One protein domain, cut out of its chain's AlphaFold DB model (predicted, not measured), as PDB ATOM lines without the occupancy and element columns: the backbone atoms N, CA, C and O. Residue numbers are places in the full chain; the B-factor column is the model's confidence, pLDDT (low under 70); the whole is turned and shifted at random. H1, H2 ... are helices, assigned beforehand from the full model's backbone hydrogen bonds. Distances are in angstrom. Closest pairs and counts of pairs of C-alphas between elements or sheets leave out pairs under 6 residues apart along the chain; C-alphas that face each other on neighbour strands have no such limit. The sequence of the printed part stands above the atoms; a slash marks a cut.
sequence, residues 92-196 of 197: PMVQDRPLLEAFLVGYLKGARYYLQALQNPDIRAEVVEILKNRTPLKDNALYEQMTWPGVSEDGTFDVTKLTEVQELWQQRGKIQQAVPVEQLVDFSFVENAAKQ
ATOM      1  N   PRO A  92     -11.194 -49.710 -46.706       96.31
ATOM      2  CA  PRO A  92     -12.487 -49.022 -46.737       96.31
ATOM      3  C   PRO A  92     -12.622 -47.923 -45.677       96.31
ATOM      4  O   PRO A  92     -13.187 -46.872 -45.952       96.31
ATOM      5  N   MET A  93     -12.081 -48.152 -44.477       96.38
ATOM      6  CA  MET A  93     -12.148 -47.190 -43.376       96.38
ATOM      7  C   MET A  93     -11.126 -46.065 -43.563       96.38
ATOM      8  O   MET A  93     -11.440 -44.914 -43.302       96.38
ATOM      9  N   VAL A  94      -9.935 -46.373 -44.087       96.06
ATOM     10  CA  VAL A  94      -8.902 -45.366 -44.403       96.06
ATOM     11  C   VAL A  94      -9.353 -44.415 -45.522       96.06
ATOM     12  O   VAL A  94      -9.040 -43.227 -45.488       96.06
ATOM     13  N   GLN A  95     -10.105 -44.915 -46.510       97.19
ATOM     14  CA  GLN A  95     -10.641 -44.103 -47.610       97.19
ATOM     15  C   GLN A  95     -11.787 -43.179 -47.172       97.19
ATOM     16  O   GLN A  95     -11.967 -42.114 -47.764       97.19
ATOM     17  N   ASP A  96     -12.534 -43.547 -46.130       98.06
ATOM     18  CA  ASP A  96     -13.564 -42.707 -45.517       98.06
ATOM     19  C   ASP A  96     -12.990 -41.962 -44.303       98.06
ATOM     20  O   ASP A  96     -13.186 -42.330 -43.141       98.06
ATOM     21  N   ARG A  97     -12.234 -40.896 -44.585       96.81
ATOM     22  CA  ARG A  97     -11.568 -40.105 -43.544       96.81
ATOM     23  C   ARG A  97     -12.525 -39.578 -42.468       96.81
ATOM     24  O   ARG A  97     -12.199 -39.766 -41.297       96.81
ATOM     25  N   PRO A  98     -13.685 -38.971 -42.794       97.94
ATOM     26  CA  PRO A  98     -14.641 -38.549 -41.773       97.94
ATOM     27  C   PRO A  98     -15.084 -39.689 -40.849       97.94
ATOM     28  O   PRO A  98     -15.182 -39.482 -39.640       97.94
ATOM     29  N   LEU A  99     -15.316 -40.891 -41.388       98.00
ATOM     30  CA  LEU A  99     -15.685 -42.058 -40.586       98.00
ATOM     31  C   LEU A  99     -14.556 -42.493 -39.642       98.00
ATOM     32  O   LEU A  99     -14.806 -42.711 -38.453       98.00
ATOM     33  N   LEU A 100     -13.327 -42.622 -40.149       98.12
ATOM     34  CA  LEU A 100     -12.180 -43.030 -39.334       98.12
ATOM     35  C   LEU A 100     -11.853 -41.989 -38.256       98.12
ATOM     36  O   LEU A 100     -11.664 -42.356 -37.098       98.12
ATOM     37  N   GLU A 101     -11.853 -40.698 -38.593       98.25
ATOM     38  CA  GLU A 101     -11.633 -39.630 -37.611       98.25
ATOM     39  C   GLU A 101     -12.741 -39.621 -36.547       98.25
ATOM     40  O   GLU A 101     -12.435 -39.556 -35.359       98.25
ATOM     41  N   ALA A 102     -14.018 -39.785 -36.920       98.19
ATOM     42  CA  ALA A 102     -15.119 -39.868 -35.955       98.19
ATOM     43  C   ALA A 102     -14.991 -41.075 -35.008       98.19
ATOM     44  O   ALA A 102     -15.255 -40.959 -33.807       98.19
ATOM     45  N   PHE A 103     -14.555 -42.229 -35.525       98.44
ATOM     46  CA  PHE A 103     -14.236 -43.392 -34.698       98.44
ATOM     47  C   PHE A 103     -13.093 -43.087 -33.719       98.44
ATOM     48  O   PHE A 103     -13.221 -43.364 -32.525       98.44
ATOM     49  N   LEU A 104     -12.009 -42.470 -34.197       98.38
ATOM     50  CA  LEU A 104     -10.850 -42.123 -33.373       98.38
ATOM     51  C   LEU A 104     -11.176 -41.064 -32.313       98.38
ATOM     52  O   LEU A 104     -10.676 -41.163 -31.198       98.38
ATOM     53  N   VAL A 105     -12.076 -40.113 -32.588       98.69
ATOM     54  CA  VAL A 105     -12.604 -39.180 -31.573       98.69
ATOM     55  C   VAL A 105     -13.259 -39.956 -30.428       98.69
ATOM     56  O   VAL A 105     -13.003 -39.677 -29.257       98.69
ATOM     57  N   GLY A 106     -14.097 -40.947 -30.749       98.31
ATOM     58  CA  GLY A 106     -14.720 -41.819 -29.749       98.31
ATOM     59  C   GLY A 106     -13.696 -42.650 -28.973       98.31
ATOM     60  O   GLY A 106     -13.774 -42.727 -27.746       98.31
ATOM     61  N   TYR A 107     -12.714 -43.219 -29.674       97.88
ATOM     62  CA  TYR A 107     -11.620 -43.976 -29.068       97.88
ATOM     63  C   TYR A 107     -10.811 -43.125 -28.080       97.88
ATOM     64  O   TYR A 107     -10.662 -43.522 -26.927       97.88
ATOM     65  N   LEU A 108     -10.366 -41.933 -28.486       98.44
ATOM     66  CA  LEU A 108      -9.573 -41.029 -27.648       98.44
ATOM     67  C   LEU A 108     -10.352 -40.538 -26.420       98.44
ATOM     68  O   LEU A 108      -9.778 -40.437 -25.337       98.44
ATOM     69  N   LYS A 109     -11.669 -40.299 -26.538       98.19
ATOM     70  CA  LYS A 109     -12.523 -40.034 -25.361       98.19
ATOM     71  C   LYS A 109     -12.486 -41.199 -24.375       98.19
ATOM     72  O   LYS A 109     -12.325 -40.974 -23.180       98.19
ATOM     73  N   GLY A 110     -12.617 -42.427 -24.877       97.06
ATOM     74  CA  GLY A 110     -12.532 -43.639 -24.066       97.06
ATOM     75  C   GLY A 110     -11.163 -43.811 -23.408       97.06
ATOM     76  O   GLY A 110     -11.103 -44.060 -22.208       97.06
ATOM     77  N   ALA A 111     -10.077 -43.616 -24.160       96.88
ATOM     78  CA  ALA A 111      -8.707 -43.710 -23.658       96.88
ATOM     79  C   ALA A 111      -8.432 -42.682 -22.549       96.88
ATOM     80  O   ALA A 111      -7.990 -43.047 -21.464       96.88
ATOM     81  N   ARG A 112      -8.786 -41.408 -22.760       97.44
ATOM     82  CA  ARG A 112      -8.630 -40.346 -21.748       97.44
ATOM     83  C   ARG A 112      -9.485 -40.587 -20.507       97.44
ATOM     84  O   ARG A 112      -9.036 -40.331 -19.394       97.44
ATOM     85  N   TYR A 113     -10.701 -41.104 -20.675       97.81
ATOM     86  CA  TYR A 113     -11.557 -41.471 -19.547       97.81
ATOM     87  C   TYR A 113     -10.994 -42.670 -18.765       97.81
ATOM     88  O   TYR A 113     -10.970 -42.655 -17.536       97.81
ATOM     89  N   TYR A 114     -10.448 -43.671 -19.461       97.50
ATOM     90  CA  TYR A 114      -9.710 -44.770 -18.839       97.50
ATOM     91  C   TYR A 114      -8.485 -44.271 -18.055       97.50
ATOM     92  O   TYR A 114      -8.270 -44.701 -16.927       97.50
ATOM     93  N   LEU A 115      -7.716 -43.320 -18.593       97.00
ATOM     94  CA  LEU A 115      -6.568 -42.742 -17.886       97.00
ATOM     95  C   LEU A 115      -6.982 -42.027 -16.589       97.00
ATOM     96  O   LEU A 115      -6.289 -42.139 -15.579       97.00
ATOM     97  N   GLN A 116      -8.147 -41.369 -16.561       97.75
ATOM     98  CA  GLN A 116      -8.702 -40.815 -15.316       97.75
ATOM     99  C   GLN A 116      -9.014 -41.910 -14.285       97.75
ATOM    100  O   GLN A 116      -8.809 -41.699 -13.089       97.75
ATOM    101  N   ALA A 117      -9.445 -43.093 -14.731       97.12
ATOM    102  CA  ALA A 117      -9.703 -44.251 -13.873       97.12
ATOM    103  C   ALA A 117      -8.445 -44.761 -13.149       97.12
ATOM    104  O   ALA A 117      -8.546 -45.384 -12.092       97.12
ATOM    105  N   LEU A 118      -7.250 -44.483 -13.680       94.81
ATOM    106  CA  LEU A 118      -5.993 -44.837 -13.017       94.81
ATOM    107  C   LEU A 118      -5.742 -43.995 -11.759       94.81
ATOM    108  O   LEU A 118      -5.044 -44.449 -10.856       94.81
ATOM    109  N   GLN A 119      -6.326 -42.796 -11.685       95.75
ATOM    110  CA  GLN A 119      -6.108 -41.828 -10.603       95.75
ATOM    111  C   GLN A 119      -7.352 -41.595  -9.735       95.75
ATOM    112  O   GLN A 119      -7.246 -41.067  -8.629       95.75
ATOM    113  N   ASN A 120      -8.539 -41.974 -10.218       97.31
ATOM    114  CA  ASN A 120      -9.809 -41.733  -9.545       97.31
ATOM    115  C   ASN A 120     -10.562 -43.056  -9.282       97.31
ATOM    116  O   ASN A 120     -10.984 -43.710 -10.239       97.31
ATOM    117  N   PRO A 121     -10.785 -43.440  -8.009       95.81
ATOM    118  CA  PRO A 121     -11.431 -44.705  -7.658       95.81
ATOM    119  C   PRO A 121     -12.910 -44.789  -8.064       95.81
ATOM    120  O   PRO A 121     -13.374 -45.881  -8.390       95.81
ATOM    121  N   ASP A 122     -13.640 -43.673  -8.100       97.44
ATOM    122  CA  ASP A 122     -15.053 -43.667  -8.504       97.44
ATOM    123  C   ASP A 122     -15.179 -43.930 -10.011       97.44
ATOM    124  O   ASP A 122     -15.964 -44.773 -10.445       97.44
ATOM    125  N   ILE A 123     -14.325 -43.278 -10.808       97.94
ATOM    126  CA  ILE A 123     -14.220 -43.532 -12.253       97.94
ATOM    127  C   ILE A 123     -13.732 -44.967 -12.499       97.94
ATOM    128  O   ILE A 123     -14.243 -45.656 -13.381       97.94
ATOM    129  N   ARG A 124     -12.784 -45.460 -11.691       97.19
ATOM    130  CA  ARG A 124     -12.323 -46.854 -11.762       97.19
ATOM    131  C   ARG A 124     -13.456 -47.846 -11.563       97.19
ATOM    132  O   ARG A 124     -13.536 -48.804 -12.327       97.19
ATOM    133  N   ALA A 125     -14.338 -47.619 -10.593       97.06
ATOM    134  CA  ALA A 125     -15.494 -48.480 -10.373       97.06
ATOM    135  C   ALA A 125     -16.426 -48.514 -11.599       97.06
ATOM    136  O   ALA A 125     -16.859 -49.591 -12.011       97.06
ATOM    137  N   GLU A 126     -16.675 -47.365 -12.235       97.88
ATOM    138  CA  GLU A 126     -17.479 -47.297 -13.463       97.88
ATOM    139  C   GLU A 126     -16.815 -48.053 -14.628       97.88
ATOM    140  O   GLU A 126     -17.454 -48.881 -15.285       97.88
ATOM    141  N   VAL A 127     -15.514 -47.839 -14.853       97.62
ATOM    142  CA  VAL A 127     -14.764 -48.541 -15.906       97.62
ATOM    143  C   VAL A 127     -14.735 -50.051 -15.662       97.62
ATOM    144  O   VAL A 127     -14.904 -50.819 -16.609       97.62
ATOM    145  N   VAL A 128     -14.590 -50.501 -14.412       97.69
ATOM    146  CA  VAL A 128     -14.682 -51.925 -14.051       97.69
ATOM    147  C   VAL A 128     -16.030 -52.511 -14.471       97.69
ATOM    148  O   VAL A 128     -16.058 -53.572 -15.094       97.69
ATOM    149  N   GLU A 129     -17.147 -51.830 -14.214       98.00
ATOM    150  CA  GLU A 129     -18.466 -52.315 -14.642       98.00
ATOM    151  C   GLU A 129     -18.607 -52.355 -16.173       98.00
ATOM    152  O   GLU A 129     -19.166 -53.308 -16.726       98.00
ATOM    153  N   ILE A 130     -18.035 -51.388 -16.898       97.12
ATOM    154  CA  ILE A 130     -17.978 -51.424 -18.368       97.12
ATOM    155  C   ILE A 130     -17.183 -52.649 -18.847       97.12
ATOM    156  O   ILE A 130     -17.674 -53.411 -19.689       97.12
ATOM    157  N   LEU A 131     -15.985 -52.878 -18.302       96.00
ATOM    158  CA  LEU A 131     -15.129 -54.007 -18.671       96.00
ATOM    159  C   LEU A 131     -15.791 -55.345 -18.337       96.00
ATOM    160  O   LEU A 131     -15.801 -56.247 -19.177       96.00
ATOM    161  N   LYS A 132     -16.438 -55.461 -17.176       96.88
ATOM    162  CA  LYS A 132     -17.231 -56.640 -16.803       96.88
ATOM    163  C   LYS A 132     -18.398 -56.870 -17.745       96.88
ATOM    164  O   LYS A 132     -18.753 -58.017 -17.975       96.88
ATOM    165  N   ASN A 133     -18.996 -55.841 -18.330       97.31
ATOM    166  CA  ASN A 133     -20.075 -56.021 -19.301       97.31
ATOM    167  C   ASN A 133     -19.572 -56.395 -20.705       97.31
ATOM    168  O   ASN A 133     -20.292 -57.052 -21.458       97.31
ATOM    169  N   ARG A 134     -18.347 -56.000 -21.072       95.88
ATOM    170  CA  ARG A 134     -17.810 -56.145 -22.439       95.88
ATOM    171  C   ARG A 134     -16.749 -57.228 -22.609       95.88
ATOM    172  O   ARG A 134     -16.480 -57.623 -23.737       95.88
ATOM    173  N   THR A 135     -16.183 -57.734 -21.519       93.31
ATOM    174  CA  THR A 135     -15.107 -58.734 -21.538       93.31
ATOM    175  C   THR A 135     -15.473 -59.963 -20.701       93.31
ATOM    176  O   THR A 135     -16.407 -59.905 -19.897       93.31
ATOM    177  N   PRO A 136     -14.775 -61.101 -20.853       92.12
ATOM    178  CA  PRO A 136     -15.020 -62.285 -20.028       92.12
ATOM    179  C   PRO A 136     -14.645 -62.126 -18.545       92.12
ATOM    180  O   PRO A 136     -15.142 -62.898 -17.728       92.12
ATOM    181  N   LEU A 137     -13.798 -61.157 -18.177       93.94
ATOM    182  CA  LEU A 137     -13.319 -60.992 -16.803       93.94
ATOM    183  C   LEU A 137     -14.398 -60.360 -15.911       93.94
ATOM    184  O   LEU A 137     -14.755 -59.193 -16.085       93.94
ATOM    185  N   LYS A 138     -14.914 -61.137 -14.949       95.50
ATOM    186  CA  LYS A 138     -16.003 -60.724 -14.040       95.50
ATOM    187  C   LYS A 138     -15.587 -60.526 -12.578       95.50
ATOM    188  O   LYS A 138     -16.401 -60.050 -11.792       95.50
ATOM    189  N   ASP A 139     -14.369 -60.921 -12.212       94.88
ATOM    190  CA  ASP A 139     -13.902 -60.970 -10.825       94.88
ATOM    191  C   ASP A 139     -13.441 -59.589 -10.328       94.88
ATOM    192  O   ASP A 139     -12.429 -59.061 -10.789       94.88
ATOM    193  N   ASN A 140     -14.174 -59.021  -9.365       94.56
ATOM    194  CA  ASN A 140     -13.842 -57.737  -8.742       94.56
ATOM    195  C   ASN A 140     -12.494 -57.771  -8.010       94.56
ATOM    196  O   ASN A 140     -11.719 -56.825  -8.129       94.56
ATOM    197  N   ALA A 141     -12.190 -58.859  -7.296       94.31
ATOM    198  CA  ALA A 141     -10.950 -58.963  -6.534       94.31
ATOM    199  C   ALA A 141      -9.735 -58.950  -7.469       94.31
ATOM    200  O   ALA A 141      -8.684 -58.415  -7.122       94.31
ATOM    201  N   LEU A 142      -9.888 -59.493  -8.680       94.88
ATOM    202  CA  LEU A 142      -8.842 -59.438  -9.692       94.88
ATOM    203  C   LEU A 142      -8.644 -58.010 -10.224       94.88
ATOM    204  O   LEU A 142      -7.507 -57.551 -10.276       94.88
ATOM    205  N   TYR A 143      -9.716 -57.261 -10.511       96.12
ATOM    206  CA  TYR A 143      -9.614 -55.847 -10.917       96.12
ATOM    207  C   TYR A 143      -8.963 -54.941  -9.858       96.12
ATOM    208  O   TYR A 143      -8.297 -53.959 -10.214       96.12
ATOM    209  N   GLU A 144      -9.159 -55.252  -8.575       94.06
ATOM    210  CA  GLU A 144      -8.522 -54.560  -7.447       94.06
ATOM    211  C   GLU A 144      -7.027 -54.885  -7.337       94.06
ATOM    212  O   GLU A 144      -6.225 -54.012  -7.014       94.06
ATOM    213  N   GLN A 145      -6.643 -56.132  -7.617       93.88
ATOM    214  CA  GLN A 145      -5.265 -56.601  -7.463       93.88
ATOM    215  C   GLN A 145      -4.371 -56.325  -8.672       93.88
ATOM    216  O   GLN A 145      -3.155 -56.225  -8.486       93.88
ATOM    217  N   MET A 146      -4.950 -56.241  -9.871       93.25
ATOM    218  CA  MET A 146      -4.233 -55.973 -11.114       93.25
ATOM    219  C   MET A 146      -3.549 -54.609 -11.103       93.25
ATOM    220  O   MET A 146      -4.120 -53.606 -10.658       93.25
ATOM    221  N   THR A 147      -2.374 -54.556 -11.721       90.81
ATOM    222  CA  THR A 147      -1.790 -53.298 -12.181       90.81
ATOM    223  C   THR A 147      -2.491 -52.874 -13.466       90.81
ATOM    224  O   THR A 147      -2.545 -53.620 -14.435       90.81
ATOM    225  N   TRP A 148      -3.072 -51.681 -13.503       91.44
ATOM    226  CA  TRP A 148      -3.757 -51.220 -14.710       91.44
ATOM    227  C   TRP A 148      -2.745 -50.561 -15.652       91.44
ATOM    228  O   TRP A 148      -2.071 -49.626 -15.217       91.44
ATOM    229  N   PRO A 149      -2.599 -51.049 -16.898       87.31
ATOM    230  CA  PRO A 149      -1.611 -50.510 -17.824       87.31
ATOM    231  C   PRO A 149      -1.977 -49.089 -18.257       87.31
ATOM    232  O   PRO A 149      -3.148 -48.743 -18.371       87.31
ATOM    233  N   GLY A 150      -0.970 -48.270 -18.549       88.88
ATOM    234  CA  GLY A 150      -1.190 -47.016 -19.264       88.88
ATOM    235  C   GLY A 150      -1.669 -47.263 -20.697       88.88
ATOM    236  O   GLY A 150      -1.469 -48.337 -21.266       88.88
ATOM    237  N   VAL A 151      -2.286 -46.248 -21.293       92.00
ATOM    238  CA  VAL A 151      -2.576 -46.184 -22.732       92.00
ATOM    239  C   VAL A 151      -2.160 -44.814 -23.253       92.00
ATOM    240  O   VAL A 151      -2.120 -43.851 -22.488       92.00
ATOM    241  N   SER A 152      -1.872 -44.712 -24.547       93.25
ATOM    242  CA  SER A 152      -1.523 -43.433 -25.168       93.25
ATOM    243  C   SER A 152      -2.698 -42.443 -25.107       93.25
ATOM    244  O   SER A 152      -3.803 -42.744 -25.567       93.25
ATOM    245  N   GLU A 153      -2.466 -41.262 -24.522       93.00
ATOM    246  CA  GLU A 153      -3.488 -40.218 -24.338       93.00
ATOM    247  C   GLU A 153      -3.858 -39.508 -25.652       93.00
ATOM    248  O   GLU A 153      -5.000 -39.065 -25.843       93.00
ATOM    249  N   ASP A 154      -2.890 -39.395 -26.560       94.88
ATOM    250  CA  ASP A 154      -3.048 -38.795 -27.885       94.88
ATOM    251  C   ASP A 154      -3.222 -39.839 -28.999       94.88
ATOM    252  O   ASP A 154      -3.538 -39.480 -30.133       94.88
ATOM    253  N   GLY A 155      -3.094 -41.127 -28.666       94.88
ATOM    254  CA  GLY A 155      -3.256 -42.254 -29.580       94.88
ATOM    255  C   GLY A 155      -2.080 -42.466 -30.536       94.88
ATOM    256  O   GLY A 155      -2.195 -43.289 -31.446       94.88
ATOM    257  N   THR A 156      -0.970 -41.752 -30.343       96.12
ATOM    258  CA  THR A 156       0.292 -41.972 -31.058       96.12
ATOM    259  C   THR A 156       1.169 -42.982 -30.321       96.12
ATOM    260  O   THR A 156       0.906 -43.322 -29.166       96.12
ATOM    261  N   PHE A 157       2.208 -43.475 -30.990       95.81
ATOM    262  CA  PHE A 157       3.195 -44.393 -30.425       95.81
ATOM    263  C   PHE A 157       4.580 -44.145 -31.028       95.81
ATOM    264  O   PHE A 157       4.696 -43.497 -32.073       95.81
ATOM    265  N   ASP A 158       5.628 -44.682 -30.400       95.62
ATOM    266  CA  ASP A 158       6.986 -44.596 -30.932       95.62
ATOM    267  C   ASP A 158       7.142 -45.449 -32.203       95.62
ATOM    268  O   ASP A 158       7.264 -46.678 -32.178       95.62
ATOM    269  N   VAL A 159       7.146 -44.772 -33.349       95.81
ATOM    270  CA  VAL A 159       7.278 -45.387 -34.673       95.81
ATOM    271  C   VAL A 159       8.655 -46.000 -34.917       95.81
ATOM    272  O   VAL A 159       8.780 -46.859 -35.791       95.81
ATOM    273  N   THR A 160       9.683 -45.628 -34.145       95.19
ATOM    274  CA  THR A 160      11.018 -46.231 -34.281       95.19
ATOM    275  C   THR A 160      10.995 -47.722 -33.944       95.19
ATOM    276  O   THR A 160      11.696 -48.507 -34.586       95.19
ATOM    277  N   LYS A 161      10.079 -48.149 -33.062       95.94
ATOM    278  CA  LYS A 161       9.858 -49.562 -32.716       95.94
ATOM    279  C   LYS A 161       9.369 -50.400 -33.890       95.94
ATOM    280  O   LYS A 161       9.676 -51.588 -33.957       95.94
ATOM    281  N   LEU A 162       8.695 -49.793 -34.870       95.88
ATOM    282  CA  LEU A 162       8.332 -50.483 -36.111       95.88
ATOM    283  C   LEU A 162       9.543 -50.734 -37.015       95.88
ATOM    284  O   LEU A 162       9.554 -51.707 -37.767       95.88
ATOM    285  N   THR A 163      10.568 -49.890 -36.957       95.56
ATOM    286  CA  THR A 163      11.832 -50.151 -37.656       95.56
ATOM    287  C   THR A 163      12.601 -51.263 -36.949       95.56
ATOM    288  O   THR A 163      12.928 -52.265 -37.581       95.56
ATOM    289  N   GLU A 164      12.797 -51.142 -35.631       96.00
ATOM    290  CA  GLU A 164      13.520 -52.129 -34.813       96.00
ATOM    291  C   GLU A 164      12.913 -53.538 -34.936       96.00
ATOM    292  O   GLU A 164      13.625 -54.525 -35.135       96.00
ATOM    293  N   VAL A 165      11.580 -53.648 -34.879       95.81
ATOM    294  CA  VAL A 165      10.910 -54.951 -34.987       95.81
ATOM    295  C   VAL A 165      11.033 -55.537 -36.398       95.81
ATOM    296  O   VAL A 165      11.216 -56.745 -36.544       95.81
ATOM    297  N   GLN A 166      10.999 -54.707 -37.449       96.38
ATOM    298  CA  GLN A 166      11.200 -55.176 -38.821       96.38
ATOM    299  C   GLN A 166      12.625 -55.687 -39.044       96.38
ATOM    300  O   GLN A 166      12.800 -56.705 -39.717       96.38
ATOM    301  N   GLU A 167      13.635 -55.035 -38.468       95.69
ATOM    302  CA  GLU A 167      15.022 -55.512 -38.501       95.69
ATOM    303  C   GLU A 167      15.150 -56.875 -37.815       95.69
ATOM    304  O   GLU A 167      15.711 -57.810 -38.394       95.69
ATOM    305  N   LEU A 168      14.559 -57.027 -36.627       95.94
ATOM    306  CA  LEU A 168      14.517 -58.305 -35.918       95.94
ATOM    307  C   LEU A 168      13.817 -59.393 -36.747       95.94
ATOM    308  O   LEU A 168      14.319 -60.510 -36.882       95.94
ATOM    309  N   TRP A 169      12.671 -59.074 -37.348       95.88
ATOM    310  CA  TRP A 169      11.936 -59.999 -38.206       95.88
ATOM    311  C   TRP A 169      12.724 -60.391 -39.457       95.88
ATOM    312  O   TRP A 169      12.680 -61.558 -39.843       95.88
ATOM    313  N   GLN A 170      13.475 -59.478 -40.076       95.56
ATOM    314  CA  GLN A 170      14.360 -59.809 -41.198       95.56
ATOM    315  C   GLN A 170      15.491 -60.742 -40.774       95.56
ATOM    316  O   GLN A 170      15.707 -61.769 -41.416       95.56
ATOM    317  N   GLN A 171      16.182 -60.421 -39.675       94.25
ATOM    318  CA  GLN A 171      17.272 -61.246 -39.141       94.25
ATOM    319  C   GLN A 171      16.800 -62.673 -38.836       94.25
ATOM    320  O   GLN A 171      17.531 -63.636 -39.058       94.25
ATOM    321  N   ARG A 172      15.546 -62.820 -38.392       92.81
ATOM    322  CA  ARG A 172      14.906 -64.114 -38.109       92.81
ATOM    323  C   ARG A 172      14.169 -64.726 -39.307       92.81
ATOM    324  O   ARG A 172      13.461 -65.719 -39.140       92.81
ATOM    325  N   GLY A 173      14.297 -64.148 -40.503       94.25
ATOM    326  CA  GLY A 173      13.699 -64.661 -41.741       94.25
ATOM    327  C   GLY A 173      12.165 -64.630 -41.784       94.25
ATOM    328  O   GLY A 173      11.560 -65.368 -42.560       94.25
ATOM    329  N   LYS A 174      11.523 -63.810 -40.945       94.06
ATOM    330  CA  LYS A 174      10.060 -63.655 -40.863       94.06
ATOM    331  C   LYS A 174       9.502 -62.756 -41.958       94.06
ATOM    332  O   LYS A 174       8.390 -62.982 -42.424       94.06
ATOM    333  N   ILE A 175      10.286 -61.774 -42.395       95.06
ATOM    334  CA  ILE A 175       9.976 -60.924 -43.547       95.06
ATOM    335  C   ILE A 175      11.175 -60.879 -44.495       95.06
ATOM    336  O   ILE A 175      12.320 -61.007 -44.070       95.06
ATOM    337  N   GLN A 176      10.910 -60.696 -45.789       95.50
ATOM    338  CA  GLN A 176      11.962 -60.594 -46.811       95.50
ATOM    339  C   GLN A 176      12.500 -59.169 -46.962       95.50
ATOM    340  O   GLN A 176      13.652 -58.976 -47.334       95.50
ATOM    341  N   GLN A 177      11.650 -58.174 -46.709       95.81
ATOM    342  CA  GLN A 177      11.967 -56.759 -46.853       95.81
ATOM    343  C   GLN A 177      11.159 -55.951 -45.843       95.81
ATOM    344  O   GLN A 177      10.036 -56.325 -45.503       95.81
ATOM    345  N   ALA A 178      11.742 -54.850 -45.380       95.94
ATOM    346  CA  ALA A 178      11.069 -53.876 -44.539       95.94
ATOM    347  C   ALA A 178      10.239 -52.945 -45.419       95.94
ATOM    348  O   ALA A 178      10.555 -52.709 -46.589       95.94
ATOM    349  N   VAL A 179       9.188 -52.407 -44.826       96.31
ATOM    350  CA  VAL A 179       8.335 -51.382 -45.402       96.31
ATOM    351  C   VAL A 179       8.663 -50.057 -44.706       96.31
ATOM    352  O   VAL A 179       8.814 -50.046 -43.478       96.31
ATOM    353  N   PRO A 180       8.783 -48.940 -45.452       95.56
ATOM    354  CA  PRO A 180       8.927 -47.617 -44.852       95.56
ATOM    355  C   PRO A 180       7.793 -47.341 -43.866       95.56
ATOM    356  O   PRO A 180       6.629 -47.616 -44.166       95.56
ATOM    357  N   VAL A 181       8.119 -46.811 -42.689       94.25
ATOM    358  CA  VAL A 181       7.151 -46.684 -41.591       94.25
ATOM    359  C   VAL A 181       6.008 -45.729 -41.941       94.25
ATOM    360  O   VAL A 181       4.874 -45.944 -41.525       94.25
ATOM    361  N   GLU A 182       6.252 -44.753 -42.813       93.94
ATOM    362  CA  GLU A 182       5.244 -43.818 -43.324       93.94
ATOM    363  C   GLU A 182       4.179 -44.505 -44.196       93.94
ATOM    364  O   GLU A 182       3.125 -43.934 -44.457       93.94
ATOM    365  N   GLN A 183       4.439 -45.730 -44.668       94.75
ATOM    366  CA  GLN A 183       3.437 -46.560 -45.346       94.75
ATOM    367  C   GLN A 183       2.659 -47.455 -44.374       94.75
ATOM    368  O   GLN A 183       1.631 -48.017 -44.753       94.75
ATOM    369  N   LEU A 184       3.149 -47.616 -43.141       94.31
ATOM    370  CA  LEU A 184       2.522 -48.419 -42.092       94.31
ATOM    371  C   LEU A 184       1.642 -47.568 -41.170       94.31
ATOM    372  O   LEU A 184       0.661 -48.075 -40.628       94.31
ATOM    373  N   VAL A 185       1.990 -46.292 -40.987       96.81
ATOM    374  CA  VAL A 185       1.373 -45.400 -40.001       96.81
ATOM    375  C   VAL A 185       1.015 -44.060 -40.632       96.81
ATOM    376  O   VAL A 185       1.858 -43.397 -41.227       96.81
ATOM    377  N   ASP A 186      -0.230 -43.632 -40.429       96.56
ATOM    378  CA  ASP A 186      -0.690 -42.277 -40.734       96.56
ATOM    379  C   ASP A 186      -1.340 -41.668 -39.484       96.56
ATOM    380  O   ASP A 186      -2.523 -41.882 -39.202       96.56
ATOM    381  N   PHE A 187      -0.560 -40.902 -38.719       97.44
ATOM    382  CA  PHE A 187      -1.065 -40.230 -37.521       97.44
ATOM    383  C   PHE A 187      -1.967 -39.032 -37.821       97.44
ATOM    384  O   PHE A 187      -2.672 -38.579 -36.922       97.44
ATOM    385  N   SER A 188      -2.063 -38.559 -39.069       97.62
ATOM    386  CA  SER A 188      -2.909 -37.400 -39.374       97.62
ATOM    387  C   SER A 188      -4.380 -37.636 -39.013       97.62
ATOM    388  O   SER A 188      -5.085 -36.692 -38.665       97.62
ATOM    389  N   PHE A 189      -4.860 -38.885 -39.060       98.12
ATOM    390  CA  PHE A 189      -6.211 -39.236 -38.619       98.12
ATOM    391  C   PHE A 189      -6.394 -39.043 -37.108       98.12
ATOM    392  O   PHE A 189      -7.367 -38.421 -36.682       98.12
ATOM    393  N   VAL A 190      -5.466 -39.555 -36.291       97.81
ATOM    394  CA  VAL A 190      -5.581 -39.478 -34.825       97.81
ATOM    395  C   VAL A 190      -5.286 -38.069 -34.311       97.81
ATOM    396  O   VAL A 190      -5.999 -37.575 -33.444       97.81
ATOM    397  N   GLU A 191      -4.347 -37.358 -34.932       98.31
ATOM    398  CA  GLU A 191      -4.066 -35.951 -34.635       98.31
ATOM    399  C   GLU A 191      -5.263 -35.044 -34.956       98.31
ATOM    400  O   GLU A 191      -5.583 -34.128 -34.196       98.31
ATOM    401  N   ASN A 192      -5.958 -35.282 -36.074       98.19
ATOM    402  CA  ASN A 192      -7.172 -34.537 -36.409       98.19
ATOM    403  C   ASN A 192      -8.341 -34.885 -35.488       98.19
ATOM    404  O   ASN A 192      -9.121 -33.998 -35.142       98.19
ATOM    405  N   ALA A 193      -8.459 -36.145 -35.067       98.12
ATOM    406  CA  ALA A 193      -9.426 -36.542 -34.054       98.12
ATOM    407  C   ALA A 193      -9.141 -35.860 -32.704       98.12
ATOM    408  O   ALA A 193     -10.051 -35.319 -32.080       98.12
ATOM    409  N   ALA A 194      -7.875 -35.808 -32.280       96.94
ATOM    410  CA  ALA A 194      -7.465 -35.189 -31.024       96.94
ATOM    411  C   ALA A 194      -7.794 -33.688 -30.960       96.94
ATOM    412  O   ALA A 194      -8.192 -33.205 -29.906       96.94
ATOM    413  N   LYS A 195      -7.703 -32.960 -32.084       96.75
ATOM    414  CA  LYS A 195      -8.075 -31.529 -32.182       96.75
ATOM    415  C   LYS A 195      -9.571 -31.254 -31.969       96.75
ATOM    416  O   LYS A 195      -9.953 -30.095 -31.832       96.75
ATOM    417  N   GLN A 196     -10.421 -32.282 -31.996       95.44
ATOM    418  CA  GLN A 196     -11.874 -32.162 -31.809       95.44
ATOM    419  C   GLN A 196     -12.316 -32.387 -30.354       95.44
ATOM    420  O   GLN A 196     -13.516 -32.335 -30.071       95.44
TER     421      GLN A 196
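Overview. This is residues 92 to 196 of the 197 residues of an uncharacterized protein of bacterium HR27 (UniProt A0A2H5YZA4). A long helix, H2, has H6 packed on it and H3 turning off at one end with H4 near; H5 sits far off between two long links. The 105 printed residues include six named helices, H1 to H6 in order, class all helix. The whole is loose: radius of gyration of the C-alphas 17.8 A, spans 47 by 36 by 24 A.

Along the chain. H2, residues 97 to 117, runs 30.0 A from C-alpha 97 at (-11.568, -40.105, -43.544). H3 is 121 to 134, 19.7 A; H5 160 to 171, 17.0 A; H4 140 to 145; H1 92 to 95. H6, 188 to 194, ends at (-7.465, -35.189, -31.024).

Arrangement. H2, the hub, touches H6 at a steep tilt of 48 degrees, the same way; the closest C-alphas, Val 105 and Ala 193, are 4.8 A apart. Residues 114 to 117 of H2 touch residues 123 to 127 of H3, opposite ways at a steep tilt of 51 degrees, closest C-alphas Ala 117 and Arg 124, 4.3 A. H1 and H2 only just touch, only at the corner, with 3 pairs of C-alphas within 8 A, closest Met 93 and Leu 100, 5.8 A. H4 is close to H3 but not clearly touching: C-alphas 128 and 143, the closest, are 7.1 A apart. H5 touches no helix. In H2 to H6 every O i to N i+4 pair is within hydrogen-bond range; H1 is too short for one.

Size, cuts and confidence. The farthest C-alphas, Asp 122 and Gln 176, are 49.8 A apart. The printed part has no cut; the links H4 to H5 and H5 to H6 are long. No printed residue is under 70 in pLDDT.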